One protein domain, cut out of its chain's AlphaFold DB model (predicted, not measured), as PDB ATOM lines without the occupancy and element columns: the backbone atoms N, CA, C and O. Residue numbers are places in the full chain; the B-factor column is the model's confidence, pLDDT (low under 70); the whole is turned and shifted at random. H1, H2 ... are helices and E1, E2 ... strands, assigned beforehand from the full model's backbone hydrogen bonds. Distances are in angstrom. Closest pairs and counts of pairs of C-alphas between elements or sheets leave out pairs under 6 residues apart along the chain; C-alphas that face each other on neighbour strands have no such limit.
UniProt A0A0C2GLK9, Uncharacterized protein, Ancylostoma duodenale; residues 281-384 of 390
ATOM      1  N   ILE A 281      93.364 101.159 134.814       49.91
ATOM      2  CA  ILE A 281      92.148 100.681 134.138       49.91
ATOM      3  C   ILE A 281      92.256  99.184 133.799       49.91
ATOM      4  O   ILE A 281      91.234  98.512 133.615       49.91
ATOM      5  N   SER A 282      93.468  98.623 133.726       48.38
ATOM      6  CA  SER A 282      93.677  97.201 133.448       48.38
ATOM      7  C   SER A 282      94.017  96.416 134.715       48.38
ATOM      8  O   SER A 282      95.178  96.182 135.022       48.38
ATOM      9  N   SER A 283      92.998  95.871 135.383       53.38
ATOM     10  CA  SER A 283      93.161  94.802 136.388       53.38
ATOM     11  C   SER A 283      93.498  93.436 135.761       53.38
ATOM     12  O   SER A 283      93.197  92.391 136.337       53.38
ATOM     13  N   VAL A 284      93.975  93.423 134.515       61.31
ATOM     14  CA  VAL A 284      94.146  92.217 133.708       61.31
ATOM     15  C   VAL A 284      95.633  91.988 133.526       61.31
ATOM     16  O   VAL A 284      96.287  92.779 132.851       61.31
ATOM     17  N   ASP A 285      96.135  90.884 134.074       73.88
ATOM     18  CA  ASP A 285      97.507  90.453 133.831       73.88
ATOM     19  C   ASP A 285      97.737  90.266 132.325       73.88
ATOM     20  O   ASP A 285      96.988  89.559 131.630       73.88
ATOM     21  N   GLY A 286      98.771  90.939 131.818       77.56
ATOM     22  CA  GLY A 286      99.242  90.785 130.448       77.56
ATOM     23  C   GLY A 286      99.743  89.368 130.176       77.56
ATOM     24  O   GLY A 286     100.041  88.597 131.090       77.56
ATOM     25  N   TRP A 287      99.854  89.007 128.899       83.75
ATOM     26  CA  TRP A 287     100.586  87.802 128.524       83.75
ATOM     27  C   TRP A 287     102.037  87.887 129.018       83.75
ATOM     28  O   TRP A 287     102.616  88.975 128.999       83.75
ATOM     29  N   PRO A 288     102.646  86.762 129.438       80.25
ATOM     30  CA  PRO A 288     104.057  86.743 129.790       80.25
ATOM     31  C   PRO A 288     104.899  87.296 128.639       80.25
ATOM     32  O   PRO A 288     104.803  86.817 127.506       80.25
ATOM     33  N   VAL A 289     105.722  88.305 128.932       77.00
ATOM     34  CA  VAL A 289     106.603  88.903 127.926       77.00
ATOM     35  C   VAL A 289     107.625  87.855 127.502       77.00
ATOM     36  O   VAL A 289     108.420  87.371 128.308       77.00
ATOM     37  N   THR A 290     107.593  87.482 126.225       84.81
ATOM     38  CA  THR A 290     108.592  86.577 125.649       84.81
ATOM     39  C   THR A 290     109.799  87.397 125.218       84.81
ATOM     40  O   THR A 290     109.655  88.351 124.464       84.81
ATOM     41  N   SER A 291     110.995  87.039 125.678       87.88
ATOM     42  CA  SER A 291     112.241  87.693 125.262       87.88
ATOM     43  C   SER A 291     113.057  86.769 124.363       87.88
ATOM     44  O   SER A 291     113.387  85.643 124.747       87.88
ATOM     45  N   LEU A 292     113.422  87.238 123.172       88.00
ATOM     46  CA  LEU A 292     114.300  86.515 122.258       88.00
ATOM     47  C   LEU A 292     115.728  87.058 122.351       88.00
ATOM     48  O   LEU A 292     115.988  88.219 122.051       88.00
ATOM     49  N   LEU A 293     116.675  86.193 122.713       92.56
ATOM     50  CA  LEU A 293     118.094  86.543 122.750       92.56
ATOM     51  C   LEU A 293     118.765  86.264 121.400       92.56
ATOM     52  O   LEU A 293     118.812  85.119 120.944       92.56
ATOM     53  N   GLY A 294     119.325  87.303 120.794       92.00
ATOM     54  CA  GLY A 294     120.214  87.235 119.645       92.00
ATOM     55  C   GLY A 294     121.665  87.103 120.072       92.00
ATOM     56  O   GLY A 294     122.168  87.855 120.906       92.00
ATOM     57  N   ASN A 295     122.383  86.179 119.446       93.56
ATOM     58  CA  ASN A 295     123.809  85.946 119.662       93.56
ATOM     59  C   ASN A 295     124.426  85.312 118.404       93.56
ATOM     60  O   ASN A 295     123.777  85.216 117.366       93.56
ATOM     61  N   GLU A 296     125.671  84.855 118.497       94.62
ATOM     62  CA  GLU A 296     126.390  84.240 117.376       94.62
ATOM     63  C   GLU A 296     125.659  83.034 116.757       94.62
ATOM     64  O   GLU A 296     125.810  82.817 115.554       94.62
ATOM     65  N   ASN A 297     124.834  82.322 117.538       93.50
ATOM     66  CA  ASN A 297     124.066  81.139 117.128       93.50
ATOM     67  C   ASN A 297     122.628  81.463 116.680       93.50
ATOM     68  O   ASN A 297     121.981  80.635 116.043       93.50
ATOM     69  N   ARG A 298     122.104  82.651 117.010       91.19
ATOM     70  CA  ARG A 298     120.773  83.120 116.595       91.19
ATOM     71  C   ARG A 298     120.884  84.533 116.041       91.19
ATOM     72  O   ARG A 298     120.775  85.510 116.781       91.19
ATOM     73  N   ARG A 299     121.113  84.605 114.729       95.12
ATOM     74  CA  ARG A 299     121.343  85.860 114.003       95.12
ATOM     75  C   ARG A 299     120.138  86.356 113.203       95.12
ATOM     76  O   ARG A 299     120.115  87.523 112.838       95.12
ATOM     77  N   ASN A 300     119.150  85.496 112.957       95.56
ATOM     78  CA  ASN A 300     118.012  85.802 112.092       95.56
ATOM     79  C   ASN A 300     116.749  86.056 112.917       95.56
ATOM     80  O   ASN A 300     116.400  85.248 113.786       95.56
ATOM     81  N   PHE A 301     116.057  87.148 112.604       94.94
ATOM     82  CA  PHE A 301     114.763  87.493 113.187       94.94
ATOM     83  C   PHE A 301     113.796  87.917 112.088       94.94
ATOM     84  O   PHE A 301     114.104  88.808 111.298       94.94
ATOM     85  N   THR A 302     112.630  87.285 112.050       95.44
ATOM     86  CA  THR A 302     111.565  87.599 111.100       95.44
ATOM     87  C   THR A 302     110.507  88.447 111.784       95.44
ATOM     88  O   THR A 302     109.954  88.037 112.802       95.44
ATOM     89  N   PHE A 303     110.220  89.613 111.219       94.25
ATOM     90  CA  PHE A 303     109.204  90.548 111.675       94.25
ATOM     91  C   PHE A 303     107.977  90.478 110.774       94.25
ATOM     92  O   PHE A 303     108.077  90.695 109.567       94.25
ATOM     93  N   GLN A 304     106.822  90.207 111.374       93.25
ATOM     94  CA  GLN A 304     105.531  90.080 110.695       93.25
ATOM     95  C   GLN A 304     104.469  90.902 111.422       93.25
ATOM     96  O   GLN A 304     104.520  91.068 112.640       93.25
ATOM     97  N   LEU A 305     103.491  91.414 110.681       90.31
ATOM     98  CA  LEU A 305     102.341  92.093 111.270       90.31
ATOM     99  C   LEU A 305     101.338  91.073 111.813       90.31
ATOM    100  O   LEU A 305     101.001  90.097 111.146       90.31
ATOM    101  N   GLY A 306     100.827  91.330 113.012       89.50
ATOM    102  CA  GLY A 306      99.798  90.515 113.651       89.50
ATOM    103  C   GLY A 306      98.769  91.353 114.402       89.50
ATOM    104  O   GLY A 306      98.893  92.573 114.536       89.50
ATOM    105  N   VAL A 307      97.722  90.690 114.894       90.75
ATOM    106  CA  VAL A 307      96.694  91.327 115.732       90.75
ATOM    107  C   VAL A 307      97.277  91.716 117.093       90.75
ATOM    108  O   VAL A 307      98.093  90.983 117.630       90.75
ATOM    109  N   PRO A 308      96.846  92.814 117.728       88.75
ATOM    110  CA  PRO A 308      97.489  93.296 118.950       88.75
ATOM    111  C   PRO A 308      97.206  92.490 120.225       88.75
ATOM    112  O   PRO A 308      97.732  92.829 121.280       88.75
ATOM    113  N   GLY A 309      96.348  91.467 120.186       86.69
ATOM    114  CA  GLY A 309      96.004  90.670 121.375       86.69
ATOM    115  C   GLY A 309      95.170  91.413 122.436       86.69
ATOM    116  O   GLY A 309      95.033  90.938 123.564       86.69
ATOM    117  N   GLY A 310      94.599  92.575 122.091       82.44
ATOM    118  CA  GLY A 310      93.736  93.372 122.970       82.44
ATOM    119  C   GLY A 310      94.415  93.773 124.285       82.44
ATOM    120  O   GLY A 310      95.624  93.987 124.324       82.44
ATOM    121  N   LYS A 311      93.634  93.820 125.375       78.00
ATOM    122  CA  LYS A 311      94.113  94.224 126.711       78.00
ATOM    123  C   LYS A 311      95.256  93.356 127.250       78.00
ATOM    124  O   LYS A 311      96.027  93.852 128.053       78.00
ATOM    125  N   LYS A 312      95.355  92.083 126.835       83.94
ATOM    126  CA  LYS A 312      96.387  91.144 127.311       83.94
ATOM    127  C   LYS A 312      97.671  91.157 126.477       83.94
ATOM    128  O   LYS A 312      98.706  90.753 126.987       83.94
ATOM    129  N   GLY A 313      97.597  91.569 125.212       86.69
ATOM    130  CA  GLY A 313      98.734  91.586 124.293       86.69
ATOM    131  C   GLY A 313      99.514  92.899 124.357       86.69
ATOM    132  O   GLY A 313     100.015  93.294 125.408       86.69
ATOM    133  N   TYR A 314      99.597  93.597 123.222       82.62
ATOM    134  CA  TYR A 314     100.401  94.812 123.046       82.62
ATOM    135  C   TYR A 314     100.065  95.875 124.085       82.62
ATOM    136  O   TYR A 314     100.947  96.547 124.598       82.62
ATOM    137  N   GLN A 315      98.787  95.984 124.431       79.81
ATOM    138  CA  GLN A 315      98.308  97.003 125.343       79.81
ATOM    139  C   GLN A 315      98.844  96.836 126.772       79.81
ATOM    140  O   GLN A 315      99.177  97.835 127.401       79.81
ATOM    141  N   ALA A 316      98.995  95.601 127.261       78.88
ATOM    142  CA  ALA A 316      99.634  95.336 128.552       78.88
ATOM    143  C   ALA A 316     101.163  95.477 128.480       78.88
ATOM    144  O   ALA A 316     101.781  95.991 129.407       78.88
ATOM    145  N   MET A 317     101.770  95.040 127.374       76.12
ATOM    146  CA  MET A 317     103.227  95.038 127.198       76.12
ATOM    147  C   MET A 317     103.801  96.449 126.994       76.12
ATOM    148  O   MET A 317     104.731  96.846 127.687       76.12
ATOM    149  N   ALA A 318     103.233  97.216 126.062       72.19
ATOM    150  CA  ALA A 318     103.696  98.553 125.687       72.19
ATOM    151  C   ALA A 318     103.009  99.679 126.479       72.19
ATOM    152  O   ALA A 318     103.346 100.845 126.296       72.19
ATOM    153  N   ARG A 319     102.022  99.345 127.327       66.75
ATOM    154  CA  ARG A 319     101.192 100.304 128.085       66.75
ATOM    155  C   ARG A 319     100.563 101.393 127.207       66.75
ATOM    156  O   ARG A 319     100.382 102.532 127.629       66.75
ATOM    157  N   ALA A 320     100.221 101.034 125.973       66.38
ATOM    158  CA  ALA A 320      99.695 101.939 124.961       66.38
ATOM    159  C   ALA A 320      98.575 101.267 124.164       66.38
ATOM    160  O   ALA A 320      98.579 100.049 123.962       66.38
ATOM    161  N   ARG A 321      97.604 102.050 123.672       70.69
ATOM    162  CA  ARG A 321      96.619 101.507 122.728       70.69
ATOM    163  C   ARG A 321      97.330 101.123 121.422       70.69
ATOM    164  O   ARG A 321      98.101 101.923 120.896       70.69
ATOM    165  N   PRO A 322      97.097  99.909 120.901       73.75
ATOM    166  CA  PRO A 322      97.730  99.462 119.673       73.75
ATOM    167  C   PRO A 322      97.104 100.133 118.447       73.75
ATOM    168  O   PRO A 322      95.929 100.503 118.446       73.75
ATOM    169  N   ALA A 323      97.869 100.195 117.359       73.81
ATOM    170  CA  ALA A 323      97.296 100.352 116.025       73.81
ATOM    171  C   ALA A 323      96.520  99.081 115.602       73.81
ATOM    172  O   ALA A 323      96.471  98.088 116.329       73.81
ATOM    173  N   LYS A 324      95.930  99.087 114.394       78.44
ATOM    174  CA  LYS A 324      95.212  97.928 113.817       78.44
ATOM    175  C   LYS A 324      96.061  96.644 113.827       78.44
ATOM    176  O   LYS A 324      95.537  95.572 114.121       78.44
ATOM    177  N   TYR A 325      97.359  96.775 113.548       84.94
ATOM    178  CA  TYR A 325      98.347  95.697 113.570       84.94
ATOM    179  C   TYR A 325      99.584  96.113 114.373       84.94
ATOM    180  O   TYR A 325      99.892  97.303 114.470       84.94
ATOM    181  N   VAL A 326     100.293  95.130 114.929       87.81
ATOM    182  CA  VAL A 326     101.555  95.310 115.668       87.81
ATOM    183  C   VAL A 326     102.607  94.327 115.166       87.81
ATOM    184  O   VAL A 326     102.271  93.316 114.547       87.81
ATOM    185  N   TRP A 327     103.879  94.612 115.437       89.56
ATOM    186  CA  TRP A 327     104.981  93.735 115.054       89.56
ATOM    187  C   TRP A 327     105.093  92.518 115.972       89.56
ATOM    188  O   TRP A 327     105.168  92.643 117.193       89.56
ATOM    189  N   TYR A 328     105.159  91.350 115.348       91.69
ATOM    190  CA  TYR A 328     105.566  90.083 115.936       91.69
ATOM    191  C   TYR A 328     106.962  89.745 115.429       91.69
ATOM    192  O   TYR A 328     107.262  89.961 114.256       91.69
ATOM    193  N   VAL A 329     107.795  89.172 116.292       92.25
ATOM    194  CA  VAL A 329     109.127  88.682 115.943       92.25
ATOM    195  C   VAL A 329     109.167  87.166 116.109       92.25
ATOM    196  O   VAL A 329     108.839  86.645 117.167       92.25
ATOM    197  N   ASN A 330     109.521  86.430 115.055       92.44
ATOM    198  CA  ASN A 330     109.497  84.960 115.019       92.44
ATOM    199  C   ASN A 330     108.169  84.361 115.539       92.44
ATOM    200  O   ASN A 330     108.167  83.359 116.254       92.44
ATOM    201  N   GLY A 331     107.042  85.003 115.213       90.12
ATOM    202  CA  GLY A 331     105.701  84.572 115.619       90.12
ATOM    203  C   GLY A 331     105.301  84.914 117.059       90.12
ATOM    204  O   GLY A 331     104.200  84.554 117.469       90.12
ATOM    205  N   VAL A 332     106.138  85.627 117.823       89.44
ATOM    206  CA  VAL A 332     105.814  86.058 119.192       89.44
ATOM    207  C   VAL A 332     105.728  87.577 119.311       89.44
ATOM    208  O   VAL A 332     106.467  88.316 118.665       89.44
ATOM    209  N   LEU A 333     104.815  88.037 120.164       89.31
ATOM    210  CA  LEU A 333     104.768  89.420 120.617       89.31
ATOM    211  C   LEU A 333     105.693  89.539 121.832       89.31
ATOM    212  O   LEU A 333     105.415  88.936 122.871       89.31
ATOM    213  N   GLY A 334     106.806  90.254 121.692       86.44
ATOM    214  CA  GLY A 334     107.812  90.292 122.743       86.44
ATOM    215  C   GLY A 334     109.056  91.098 122.401       86.44
ATOM    216  O   GLY A 334     109.157  91.696 121.330       86.44
ATOM    217  N   ASP A 335     110.004  91.072 123.331       85.75
ATOM    218  CA  ASP A 335     111.246  91.833 123.255       85.75
ATOM    219  C   ASP A 335     112.345  91.050 122.538       85.75
ATOM    220  O   ASP A 335     112.420  89.816 122.604       85.75
ATOM    221  N   ILE A 336     113.273  91.782 121.924       88.38
ATOM    222  CA  ILE A 336     114.536  91.231 121.440       88.38
ATOM    223  C   ILE A 336     115.707  91.823 122.219       88.38
ATOM    224  O   ILE A 336     115.788  93.028 122.437       88.38
ATOM    225  N   TYR A 337     116.653  90.970 122.600       89.69
ATOM    226  CA  TYR A 337     117.912  91.371 123.222       89.69
ATOM    227  C   TYR A 337     119.052  90.939 122.315       89.69
ATOM    228  O   TYR A 337     119.172  89.759 122.003       89.69
ATOM    229  N   LEU A 338     119.896  91.872 121.884       89.50
ATOM    230  CA  LEU A 338     120.964  91.604 120.921       89.50
ATOM    231  C   LEU A 338     122.336  91.806 121.567       89.50
ATOM    232  O   LEU A 338     122.582  92.801 122.252       89.50
ATOM    233  N   LYS A 339     123.253  90.862 121.341       90.44
ATOM    234  CA  LYS A 339     124.648  90.967 121.774       90.44
ATOM    235  C   LYS A 339     125.379  91.981 120.888       90.44
ATOM    236  O   LYS A 339     125.405  91.849 119.666       90.44
ATOM    237  N   ARG A 340     126.018  92.976 121.510       89.50
ATOM    238  CA  ARG A 340     126.868  93.949 120.801       89.50
ATOM    239  C   ARG A 340     128.000  93.242 120.041       89.50
ATOM    240  O   ARG A 340     128.559  92.268 120.538       89.50
ATOM    241  N   GLY A 341     128.351  93.766 118.865       90.88
ATOM    242  CA  GLY A 341     129.429  93.234 118.019       90.88
ATOM    243  C   GLY A 341     129.044  92.020 117.165       90.88
ATOM    244  O   GLY A 341     129.911  91.435 116.523       90.88
ATOM    245  N   VAL A 342     127.765  91.633 117.144       92.25
ATOM    246  CA  VAL A 342     127.236  90.576 116.271       92.25
ATOM    247  C   VAL A 342     126.373  91.213 115.185       92.25
ATOM    248  O   VAL A 342     125.507  92.031 115.481       92.25
ATOM    249  N   THR A 343     126.591  90.820 113.931       94.62
ATOM    250  CA  THR A 343     125.727  91.205 112.807       94.62
ATOM    251  C   THR A 343     124.502  90.294 112.752       94.62
ATOM    252  O   THR A 343     124.639  89.065 112.733       94.62
ATOM    253  N   TYR A 344     123.320  90.905 112.703       93.81
ATOM    254  CA  TYR A 344     122.018  90.240 112.646       93.81
ATOM    255  C   TYR A 344     121.345  90.477 111.294       93.81
ATOM    256  O   TYR A 344     121.575  91.502 110.658       93.81
ATOM    257  N   ALA A 345     120.494  89.542 110.873       94.75
ATOM    258  CA  ALA A 345     119.628  89.704 109.713       94.75
ATOM    259  C   ALA A 345     118.172  89.839 110.174       94.75
ATOM    260  O   ALA A 345     117.632  88.945 110.836       94.75
ATOM    261  N   PHE A 346     117.539  90.952 109.805       93.88
ATOM    262  CA  PHE A 346     116.118  91.189 110.040       93.88
ATOM    263  C   PHE A 346     115.346  91.011 108.741       93.88
ATOM    264  O   PHE A 346     115.546  91.742 107.774       93.88
ATOM    265  N   ILE A 347     114.474  90.011 108.726       93.62
ATOM    266  CA  ILE A 347     113.583  89.718 107.608       93.62
ATOM    267  C   ILE A 347     112.273  90.435 107.917       93.62
ATOM    268  O   ILE A 347     111.617  90.100 108.897       93.62
ATOM    269  N   VAL A 348     111.917  91.452 107.138       93.06
ATOM    270  CA  VAL A 348     110.780  92.333 107.443       93.06
ATOM    271  C   VAL A 348     109.667  92.128 106.425       93.06
ATOM    272  O   VAL A 348     109.827  92.434 105.247       93.06
ATOM    273  N   GLU A 349     108.514  91.667 106.899       92.31
ATOM    274  CA  GLU A 349     107.327  91.389 106.088       92.31
ATOM    275  C   GLU A 349     106.207  92.397 106.405       92.31
ATOM    276  O   GLU A 349     105.122  92.047 106.867       92.31
ATOM    277  N   GLY A 350     106.495  93.687 106.196       87.12
ATOM    278  CA  GLY A 350     105.571  94.808 106.455       87.12
ATOM    279  C   GLY A 350     104.811  95.336 105.238       87.12
ATOM    280  O   GLY A 350     104.013  96.269 105.367       87.12
ATOM    281  N   GLY A 351     105.082  94.761 104.065       86.69
ATOM    282  CA  GLY A 351     104.592  95.233 102.773       86.69
ATOM    283  C   GLY A 351     105.390  96.414 102.202       86.69
ATOM    284  O   GLY A 351     106.095  97.133 102.914       86.69
ATOM    285  N   SER A 352     105.314  96.583 100.881       82.62
ATOM    286  CA  SER A 352     106.043  97.601 100.109       82.62
ATOM    287  C   SER A 352     105.123  98.565  99.350       82.62
ATOM    288  O   SER A 352     105.612  99.494  98.703       82.62
ATOM    289  N   ASP A 353     103.804  98.373  99.439       81.56
ATOM    290  CA  ASP A 353     102.824  99.150  98.687       81.56
ATOM    291  C   ASP A 353     102.410 100.411  99.450       81.56
ATOM    292  O   ASP A 353     101.510 100.404 100.290       81.56
ATOM    293  N   LYS A 354     103.058 101.524  99.098       78.88
ATOM    294  CA  LYS A 354     102.836 102.849  99.690       78.88
ATOM    295  C   LYS A 354     101.446 103.439  99.417       78.88
ATOM    296  O   LYS A 354     101.139 104.485  99.985       78.88
ATOM    297  N   SER A 355     100.621 102.826  98.563       71.81
ATOM    298  CA  SER A 355      99.294 103.356  98.216       71.81
ATOM    299  C   SER A 355      98.310 103.325  99.388       71.81
ATOM    300  O   SER A 355      97.404 104.157  99.458       71.81
ATOM    301  N   THR A 356      98.496 102.409 100.345       65.56
ATOM    302  CA  THR A 356      97.680 102.348 101.558       65.56
ATOM    303  C   THR A 356      98.543 102.104 102.790       65.56
ATOM    304  O   THR A 356      99.464 101.291 102.792       65.56
ATOM    305  N   SER A 357      98.194 102.758 103.897       64.00
ATOM    306  CA  SER A 357      98.872 102.576 105.186       64.00
ATOM    307  C   SER A 357      98.721 101.167 105.774       64.00
ATOM    308  O   SER A 357      99.323 100.875 106.801       64.00
ATOM    309  N   GLU A 358      97.879 100.313 105.183       70.50
ATOM    310  CA  GLU A 358      97.717  98.917 105.602       70.50
ATOM    311  C   GLU A 358      98.766  97.997 104.962       70.50
ATOM    312  O   GLU A 358      99.191  97.042 105.607       70.50
ATOM    313  N   PHE A 359      99.236  98.313 103.749       78.69
ATOM    314  CA  PHE A 359     100.198  97.502 102.986       78.69
ATOM    315  C   PHE A 359     101.617  98.090 102.947       78.69
ATOM    316  O   PHE A 359     102.483  97.579 102.231       78.69
ATOM    317  N   TYR A 360     101.873  99.140 103.733       83.62
ATOM    318  CA  TYR A 360     103.192  99.744 103.888       83.62
ATOM    319  C   TYR A 360     103.509 100.046 105.349       83.62
ATOM    320  O   TYR A 360     103.139 101.089 105.891       83.62
ATOM    321  N   ASN A 361     104.234  99.125 105.980       84.25
ATOM    322  CA  ASN A 361     104.640  99.222 107.376       84.25
ATOM    323  C   ASN A 361     106.162  99.043 107.451       84.25
ATOM    324  O   ASN A 361     106.642  97.918 107.590       84.25
ATOM    325  N   PRO A 362     106.953 100.120 107.310       85.12
ATOM    326  CA  PRO A 362     108.396 100.026 107.469       85.12
ATOM    327  C   PRO A 362     108.756  99.721 108.930       85.12
ATOM    328  O   PRO A 362     108.190 100.303 109.859       85.12
ATOM    329  N   LEU A 363     109.722  98.824 109.127       85.38
ATOM    330  CA  LEU A 363     110.363  98.598 110.419       85.38
ATOM    331  C   LEU A 363     111.570  99.532 110.541       85.38
ATOM    332  O   LEU A 363     112.386  99.613 109.626       85.38
ATOM    333  N   TYR A 364     111.692 100.218 111.669       82.06
ATOM    334  CA  TYR A 364     112.837 101.063 112.002       82.06
ATOM    335  C   TYR A 364     113.182 100.876 113.479       82.06
ATOM    336  O   TYR A 364     112.327 100.504 114.285       82.06
ATOM    337  N   ILE A 365     114.448 101.110 113.814       81.88
ATOM    338  CA  ILE A 365     114.986 100.962 115.166       81.88
ATOM    339  C   ILE A 365     115.267 102.360 115.704       81.88
ATOM    340  O   ILE A 365     115.979 103.147 115.078       81.88
ATOM    341  N   THR A 366     114.667 102.672 116.845       77.06
ATOM    342  CA  THR A 366     114.723 103.993 117.471       77.06
ATOM    343  C   THR A 366     114.591 103.863 118.985       77.06
ATOM    344  O   THR A 366     114.127 102.840 119.493       77.06
ATOM    345  N   ASP A 367     115.000 104.904 119.699       67.38
ATOM    346  CA  ASP A 367     114.720 105.110 121.118       67.38
ATOM    347  C   ASP A 367     113.311 105.689 121.380       67.38
ATOM    348  O   ASP A 367     112.852 105.707 122.525       67.38
ATOM    349  N   ASN A 368     112.595 106.116 120.333       65.88
ATOM    350  CA  ASN A 368     111.222 106.594 120.433       65.88
ATOM    351  C   ASN A 368     110.261 105.450 120.813       65.88
ATOM    352  O   ASN A 368     110.057 104.496 120.062       65.88
ATOM    353  N   GLN A 369     109.614 105.582 121.973       58.72
ATOM    354  CA  GLN A 369     108.703 104.570 122.523       58.72
ATOM    355  C   GLN A 369     107.323 104.526 121.846       58.72
ATOM    356  O   GLN A 369     106.581 103.564 122.025       58.72
ATOM    357  N   SER A 370     106.944 105.565 121.100       59.34
ATOM    358  CA  SER A 370     105.611 105.700 120.503       59.34
ATOM    359  C   SER A 370     105.499 105.006 119.141       59.34
ATOM    360  O   SER A 370     104.420 104.551 118.763       59.34
ATOM    361  N   GLY A 371     106.606 104.858 118.413       68.19
ATOM    362  CA  GLY A 371     106.601 104.229 117.097       68.19
ATOM    363  C   GLY A 371     105.778 105.014 116.056       68.19
ATOM    364  O   GLY A 371     105.667 106.233 116.111       68.19
ATOM    365  N   GLY A 372     105.233 104.319 115.048       69.50
ATOM    366  CA  GLY A 372     104.451 104.937 113.971       69.50
ATOM    367  C   GLY A 372     105.113 106.052 113.135       69.50
ATOM    368  O   GLY A 372     104.369 106.894 112.657       69.50
ATOM    369  N   TYR A 373     106.433 106.065 112.891       72.81
ATOM    370  CA  TYR A 373     107.168 107.138 112.182       72.81
ATOM    371  C   TYR A 373     106.473 107.730 110.944       72.81
ATOM    372  O   TYR A 373     106.388 108.945 110.797       72.81
ATOM    373  N   GLY A 374     105.918 106.898 110.055       69.12
ATOM    374  CA  GLY A 374     105.209 107.383 108.861       69.12
ATOM    375  C   GLY A 374     103.949 108.208 109.162       69.12
ATOM    376  O   GLY A 374     103.510 108.988 108.322       69.12
ATOM    377  N   LYS A 375     103.392 108.052 110.364       67.12
ATOM    378  CA  LYS A 375     102.251 108.802 110.889       67.12
ATOM    379  C   LYS A 375     102.684 109.999 111.727       67.12
ATOM    380  O   LYS A 375     101.815 110.760 112.120       67.12
ATOM    381  N   LEU A 376     103.960 110.157 112.057       69.62
ATOM    382  CA  LEU A 376     104.422 111.323 112.801       69.62
ATOM    383  C   LEU A 376     104.344 112.573 111.916       69.62
ATOM    384  O   LEU A 376     104.580 112.504 110.702       69.62
ATOM    385  N   SER A 377     104.023 113.704 112.536       66.62
ATOM    386  CA  SER A 377     104.201 115.030 111.937       66.62
ATOM    387  C   SER A 377     105.667 115.294 111.589       66.62
ATOM    388  O   SER A 377     106.565 114.584 112.048       66.62
ATOM    389  N   ASN A 378     105.934 116.316 110.777       73.25
ATOM    390  CA  ASN A 378     107.308 116.668 110.411       73.25
ATOM    391  C   ASN A 378     108.157 117.036 111.643       73.25
ATOM    392  O   ASN A 378     109.275 116.546 111.770       73.25
ATOM    393  N   GLU A 379     107.597 117.776 112.601       69.19
ATOM    394  CA  GLU A 379     108.286 118.136 113.849       69.19
ATOM    395  C   GLU A 379     108.543 116.912 114.749       69.19
ATOM    396  O   GLU A 379     109.641 116.743 115.277       69.19
ATOM    397  N   GLU A 380     107.580 115.991 114.878       66.06
ATOM    398  CA  GLU A 380     107.800 114.737 115.614       66.06
ATOM    399  C   GLU A 380     108.881 113.871 114.957       66.06
ATOM    400  O   GLU A 380     109.669 113.242 115.663       66.06
ATOM    401  N   LYS A 381     108.948 113.845 113.618       74.25
ATOM    402  CA  LYS A 381     109.975 113.099 112.876       74.25
ATOM    403  C   LYS A 381     111.383 113.624 113.135       74.25
ATOM    404  O   LYS A 381     112.299 112.810 113.194       74.25
ATOM    405  N   GLU A 382     111.555 114.935 113.302       76.56
ATOM    406  CA  GLU A 382     112.853 115.543 113.642       76.56
ATOM    407  C   GLU A 382     113.348 115.140 115.039       76.56
ATOM    408  O   GLU A 382     114.549 115.151 115.297       76.56
ATOM    409  N   MET A 383     112.438 114.740 115.933       68.50
ATOM    410  CA  MET A 383     112.769 114.283 117.287       68.50
ATOM    411  C   MET A 383     113.045 112.777 117.376       68.50
ATOM    412  O   MET A 383     113.385 112.284 118.452       68.50
ATOM    413  N   VAL A 384     112.874 112.025 116.285       67.25
ATOM    414  CA  VAL A 384     113.160 110.587 116.256       67.25
ATOM    415  C   VAL A 384     114.625 110.371 115.912       67.25
ATOM    416  O   VAL A 384     115.047 110.579 114.774       67.25
TER     417      VAL A 384
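What this domain is: This is residues 281 to 384 of the 390 residues of an uncharacterized protein of Ancylostoma duodenale (UniProt A0A0C2GLK9). Little regular structure is here: a small sheet, E3-E2-E5, has the strand pair E1-E4 near its E3 edge, and a long loop leads away to short helix H2. The printed part has 104 residues, with E1 E2 H1 E3 E4 E5 H2 along it, mixed in class. It is compact, radius of gyration of the C-alphas 14.8 A, spanning 37 by 37 by 26 A.

How they stand to each other: Start at E1, residues 290 to 294, parallel to E4, residues 334 to 338; N 292 and O 335 are 2.8 A apart. Next, E2, residues 300 to 306, is parallel to E5, residues 345 to 349, N 303 to O 347 2.8 A, and antiparallel to E3, residues 326 to 329, N 328 to O 304 2.8 A. H1, residues 314 to 317, is too short for an O i to N i+4 pair; in H2, residues 378 to 382, every such pair is within hydrogen-bond range. H2 is apart from E2.

Where its parts are: Find C-alpha 290 at (108.592, 86.577, 125.649), where E1 begins. E2 runs 18.9 A. H2 ends at C-alpha 382, (112.853, 115.543, 113.642).

The domain as a whole: The printed part has no cut. The E5 to H2 link is long, 28 residues. Among 22 residues under pLDDT 70 are 367 to 372.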